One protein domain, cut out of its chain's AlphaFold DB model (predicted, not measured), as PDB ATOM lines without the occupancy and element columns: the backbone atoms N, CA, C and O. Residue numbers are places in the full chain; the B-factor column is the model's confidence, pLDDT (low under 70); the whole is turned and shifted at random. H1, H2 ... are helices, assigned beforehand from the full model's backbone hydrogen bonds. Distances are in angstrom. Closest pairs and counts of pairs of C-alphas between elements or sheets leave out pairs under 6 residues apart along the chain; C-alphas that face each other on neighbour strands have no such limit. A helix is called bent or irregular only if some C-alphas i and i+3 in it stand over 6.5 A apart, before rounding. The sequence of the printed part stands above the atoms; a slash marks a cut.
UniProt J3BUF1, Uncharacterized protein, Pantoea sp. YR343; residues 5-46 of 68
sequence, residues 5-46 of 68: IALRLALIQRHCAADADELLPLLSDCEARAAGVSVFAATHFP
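AT A GLANCE: This is residues 5 to 46 of the 68 residues of an uncharacterized protein of Pantoea sp. YR343 (UniProt J3BUF1). One long helix, H2, makes the length of the domain, and a short helix, H1, packs slantwise on the first part of it, residues 20 to 28; residues 32 to 46 stick out free. The printed part has 42 residues with two named helices, H1 then H2, no named strand, and is all helix. It is only just loose, close to extended, with a radius of gyration of the C-alphas of 13.6 A, a rod spanning 42 by 15 by 12 A.

HOW THE PARTS SIT: H2, residues 20 to 44, touches H1, residues 5 to 13, with residues 20 to 28 alone. Their closest C-alphas, those of Leu 27 and Ile 5, are 6.3 A apart. The two run opposite ways at a steep tilt of 50 degrees. In H1 every O i to N i+4 pair is within hydrogen-bond range; in H2, 19 of 21 are.

IN THESE COORDINATES: H2 measures 35.6 A from C-alpha 20 at (246.210, 178.250, 244.986) to C-alpha 44 at (228.749, 166.214, 216.357). It is only just irregular: C-alphas 22 and 25 are 6.7 A apart. H1 measures 12.2 A and begins with C-alpha 5 at (236.895, 177.275, 239.854).

THE WHOLE: The C-alphas farthest apart, those of Ala 17 and Pro 46, are 42.5 A apart. The printed part has no cut, and the link from H1 to H2 is short. The mean pLDDT of the printed part is 89.6, and no printed residue is under 70.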
ATOM      1  N   ILE A   5     235.461 177.426 239.561       91.19
ATOM      2  CA  ILE A   5     236.895 177.275 239.854       91.19
ATOM      3  C   ILE A   5     237.139 177.551 241.336       91.19
ATOM      4  O   ILE A   5     237.736 176.719 242.024       91.19
ATOM      5  N   ALA A   6     236.599 178.659 241.856       91.19
ATOM      6  CA  ALA A   6     236.729 179.020 243.268       91.19
ATOM      7  C   ALA A   6     236.153 177.941 244.202       91.19
ATOM      8  O   ALA A   6     236.764 177.596 245.215       91.19
ATOM      9  N   LEU A   7     235.007 177.352 243.839       91.88
ATOM     10  CA  LEU A   7     234.410 176.251 244.599       91.88
ATOM     11  C   LEU A   7     235.320 175.013 244.630       91.88
ATOM     12  O   LEU A   7     235.514 174.420 245.693       91.88
ATOM     13  N   ARG A   8     235.878 174.608 243.483       92.00
ATOM     14  CA  ARG A   8     236.764 173.436 243.410       92.00
ATOM     15  C   ARG A   8     238.057 173.656 244.184       92.00
ATOM     16  O   ARG A   8     238.470 172.756 244.912       92.00
ATOM     17  N   LEU A   9     238.646 174.845 244.084       93.06
ATOM     18  CA  LEU A   9     239.834 175.201 244.852       93.06
ATOM     19  C   LEU A   9     239.571 175.096 246.361       93.06
ATOM     20  O   LEU A   9     240.321 174.420 247.062       93.06
ATOM     21  N   ALA A  10     238.461 175.664 246.845       91.94
ATOM     22  CA  ALA A  10     238.083 175.591 248.257       91.94
ATOM     23  C   ALA A  10     237.877 174.142 248.743       91.94
ATOM     24  O   ALA A  10     238.261 173.794 249.862       91.94
ATOM     25  N   LEU A  11     237.296 173.276 247.906       93.12
ATOM     26  CA  LEU A  11     237.132 171.853 248.223       93.12
ATOM     27  C   LEU A  11     238.472 171.114 248.302       93.12
ATOM     28  O   LEU A  11     238.657 170.306 249.209       93.12
ATOM     29  N   ILE A  12     239.410 171.394 247.396       92.00
ATOM     30  CA  ILE A  12     240.748 170.789 247.426       92.00
ATOM     31  C   ILE A  12     241.505 171.252 248.673       92.00
ATOM     32  O   ILE A  12     242.016 170.422 249.423       92.00
ATOM     33  N   GLN A  13     241.505 172.558 248.945       93.00
ATOM     34  CA  GLN A  13     242.206 173.154 250.086       93.00
ATOM     35  C   GLN A  13     241.660 172.699 251.444       93.00
ATOM     36  O   GLN A  13     242.378 172.690 252.440       93.00
ATOM     37  N   ARG A  14     240.398 172.257 251.495       93.38
ATOM     38  CA  ARG A  14     239.823 171.627 252.689       93.38
ATOM     39  C   ARG A  14     240.488 170.287 253.039       93.38
ATOM     40  O   ARG A  14     240.453 169.894 254.204       93.38
ATOM     41  N   HIS A  15     241.042 169.573 252.060       91.25
ATOM     42  CA  HIS A  15     241.554 168.207 252.231       91.25
ATOM     43  C   HIS A  15     243.063 168.066 251.985       91.25
ATOM     44  O   HIS A  15     243.663 167.120 252.488       91.25
ATOM     45  N   CYS A  16     243.675 169.013 251.275       88.62
ATOM     46  CA  CYS A  16     245.105 169.065 250.988       88.62
ATOM     47  C   CYS A  16     245.637 170.481 251.228       88.62
ATOM     48  O   CYS A  16     245.016 171.457 250.814       88.62
ATOM     49  N   ALA A  17     246.826 170.601 251.824       83.31
ATOM     50  CA  ALA A  17     247.565 171.862 251.852       83.31
ATOM     51  C   ALA A  17     248.204 172.092 250.473       83.31
ATOM     52  O   ALA A  17     249.367 171.761 250.260       83.31
ATOM     53  N   ALA A  18     247.404 172.567 249.520       84.06
ATOM     54  CA  ALA A  18     247.830 172.846 248.157       84.06
ATOM     55  C   ALA A  18     247.786 174.351 247.877       84.06
ATOM     56  O   ALA A  18     246.848 175.040 248.299       84.06
ATOM     57  N   ASP A  19     248.800 174.844 247.168       90.75
ATOM     58  CA  ASP A  19     248.901 176.251 246.802       90.75
ATOM     59  C   ASP A  19     247.854 176.607 245.735       90.75
ATOM     60  O   ASP A  19     247.644 175.877 244.761       90.75
ATOM     61  N   ALA A  20     247.175 177.733 245.940       88.94
ATOM     62  CA  ALA A  20     246.210 178.250 244.986       88.94
ATOM     63  C   ALA A  20     246.882 178.605 243.660       88.94
ATOM     64  O   ALA A  20     246.318 178.297 242.614       88.94
ATOM     65  N   ASP A  21     248.082 179.186 243.702       93.31
ATOM     66  CA  ASP A  21     248.771 179.680 242.508       93.31
ATOM     67  C   ASP A  21     249.205 178.535 241.579       93.31
ATOM     68  O   ASP A  21     249.202 178.681 240.356       93.31
ATOM     69  N   GLU A  22     249.493 177.360 242.143       91.94
ATOM     70  CA  GLU A  22     249.797 176.146 241.379       91.94
ATOM     71  C   GLU A  22     248.531 175.475 240.822       91.94
ATOM     72  O   GLU A  22     248.531 174.953 239.705       91.94
ATOM     73  N   LEU A  23     247.431 175.483 241.583       92.19
ATOM     74  CA  LEU A  23     246.193 174.792 241.211       92.19
ATOM     75  C   LEU A  23     245.297 175.588 240.262       92.19
ATOM     76  O   LEU A  23     244.586 174.985 239.456       92.19
ATOM     77  N   LEU A  24     245.301 176.919 240.345       93.50
ATOM     78  CA  LEU A  24     244.458 177.779 239.517       93.50
ATOM     79  C   LEU A  24     244.615 177.514 238.007       93.50
ATOM     80  O   LEU A  24     243.589 177.300 237.352       93.50
ATOM     81  N   PRO A  25     245.840 177.479 237.431       94.81
ATOM     82  CA  PRO A  25     246.004 177.211 236.005       94.81
ATOM     83  C   PRO A  25     245.520 175.808 235.630       94.81
ATOM     84  O   PRO A  25     244.838 175.648 234.622       94.81
ATOM     85  N   LEU A  26     245.764 174.803 236.478       94.00
ATOM     86  CA  LEU A  26     245.316 173.428 236.238       94.00
ATOM     87  C   LEU A  26     243.785 173.314 236.229       94.00
ATOM     88  O   LEU A  26     243.210 172.624 235.384       94.00
ATOM     89  N   LEU A  27     243.111 173.994 237.161       93.38
ATOM     90  CA  LEU A  27     241.651 174.032 237.226       93.38
ATOM     91  C   LEU A  27     241.056 174.778 236.026       93.38
ATOM     92  O   LEU A  27     240.075 174.306 235.448       93.38
ATOM     93  N   SER A  28     241.672 175.890 235.619       93.81
ATOM     94  CA  SER A  28     241.289 176.640 234.420       93.81
ATOM     95  C   SER A  28     241.431 175.793 233.152       93.81
ATOM     96  O   SER A  28     240.503 175.724 232.344       93.81
ATOM     97  N   ASP A  29     242.547 175.079 232.998       94.88
ATOM     98  CA  ASP A  29     242.774 174.172 231.869       94.88
ATOM     99  C   ASP A  29     241.743 173.036 231.836       94.88
ATOM    100  O   ASP A  29     241.239 172.667 230.770       94.88
ATOM    101  N   CYS A  30     241.376 172.494 233.002       90.75
ATOM    102  CA  CYS A  30     240.316 171.494 233.106       90.75
ATOM    103  C   CYS A  30     238.963 172.036 232.630       90.75
ATOM    104  O   CYS A  30     238.270 171.348 231.876       90.75
ATOM    105  N   GLU A  31     238.589 173.256 233.023       90.56
ATOM    106  CA  GLU A  31     237.348 173.882 232.557       90.56
ATOM    107  C   GLU A  31     237.369 174.153 231.053       90.56
ATOM    108  O   GLU A  31     236.406 173.815 230.361       90.56
ATOM    109  N   ALA A  32     238.478 174.675 230.525       90.19
ATOM    110  CA  ALA A  32     238.637 174.925 229.096       90.19
ATOM    111  C   ALA A  32     238.494 173.632 228.274       90.19
ATOM    112  O   ALA A  32     237.778 173.598 227.268       90.19
ATOM    113  N   ARG A  33     239.108 172.532 228.731       89.69
ATOM    114  CA  ARG A  33     238.971 171.217 228.086       89.69
ATOM    115  C   ARG A  33     237.544 170.686 228.172       89.69
ATOM    116  O   ARG A  33     237.024 170.205 227.166       89.69
ATOM    117  N   ALA A  34     236.895 170.785 229.332       85.44
ATOM    118  CA  ALA A  34     235.517 170.329 229.509       85.44
ATOM    119  C   ALA A  34     234.538 171.104 228.610       85.44
ATOM    120  O   ALA A  34     233.666 170.502 227.976       85.44
ATOM    121  N   ALA A  35     234.720 172.422 228.497       87.69
ATOM    122  CA  ALA A  35     233.960 173.267 227.585       87.69
ATOM    123  C   ALA A  35     234.189 172.858 226.121       87.69
ATOM    124  O   ALA A  35     233.222 172.658 225.388       87.69
ATOM    125  N   GLY A  36     235.444 172.648 225.710       88.31
ATOM    126  CA  GLY A  36     235.781 172.201 224.355       88.31
ATOM    127  C   GLY A  36     235.145 170.856 223.989       88.31
ATOM    128  O   GLY A  36     234.538 170.730 222.927       88.31
ATOM    129  N   VAL A  37     235.205 169.872 224.892       86.25
ATOM    130  CA  VAL A  37     234.550 168.563 224.706       86.25
ATOM    131  C   VAL A  37     233.033 168.714 224.612       86.25
ATOM    132  O   VAL A  37     232.410 168.078 223.766       86.25
ATOM    133  N   SER A  38     232.437 169.577 225.436       83.38
ATOM    134  CA  SER A  38     230.992 169.822 225.416       83.38
ATOM    135  C   SER A  38     230.540 170.461 224.100       83.38
ATOM    136  O   SER A  38     229.541 170.034 223.526       83.38
ATOM    137  N   VAL A  39     231.292 171.438 223.581       88.94
ATOM    138  CA  VAL A  39     231.017 172.086 222.286       88.94
ATOM    139  C   VAL A  39     231.179 171.103 221.131       88.94
ATOM    140  O   VAL A  39     230.304 171.022 220.267       88.94
ATOM    141  N   PHE A  40     232.267 170.328 221.128       87.56
ATOM    142  CA  PHE A  40     232.472 169.263 220.149       87.56
ATOM    143  C   PHE A  40     231.288 168.296 220.166       87.56
ATOM    144  O   PHE A  40     230.697 168.012 219.125       87.56
ATOM    145  N   ALA A  41     230.885 167.847 221.354       84.62
ATOM    146  CA  ALA A  41     229.798 166.899 221.479       84.62
ATOM    147  C   ALA A  41     228.468 167.476 220.977       84.62
ATOM    148  O   ALA A  41     227.795 166.833 220.181       84.62
ATOM    149  N   ALA A  42     228.128 168.709 221.357       83.94
ATOM    150  CA  ALA A  42     226.919 169.383 220.887       83.94
ATOM    151  C   ALA A  42     226.895 169.594 219.362       83.94
ATOM    152  O   ALA A  42     225.825 169.645 218.762       83.94
ATOM    153  N   THR A  43     228.069 169.717 218.737       88.31
ATOM    154  CA  THR A  43     228.203 169.889 217.283       88.31
ATOM    155  C   THR A  43     228.050 168.568 216.532       88.31
ATOM    156  O   THR A  43     227.458 168.530 215.455       88.31
ATOM    157  N   HIS A  44     228.602 167.482 217.076       87.12
ATOM    158  CA  HIS A  44     228.749 166.214 216.357       87.12
ATOM    159  C   HIS A  44     227.760 165.125 216.775       87.12
ATOM    160  O   HIS A  44     227.609 164.139 216.053       87.12
ATOM    161  N   PHE A  45     227.075 165.284 217.907       80.69
ATOM    162  CA  PHE A  45     226.152 164.292 218.440       80.69
ATOM    163  C   PHE A  45     224.734 164.861 218.587       80.69
ATOM    164  O   PHE A  45     224.566 166.005 219.009       80.69
ATOM    165  N   PRO A  46     223.686 164.074 218.273       76.19
ATOM    166  CA  PRO A  46     222.311 164.483 218.531       76.19
ATOM    167  C   PRO A  46     222.061 164.711 220.035       76.19
ATOM    168  O   PRO A  46     222.597 163.974 220.862       76.19
TER     169      PRO A  46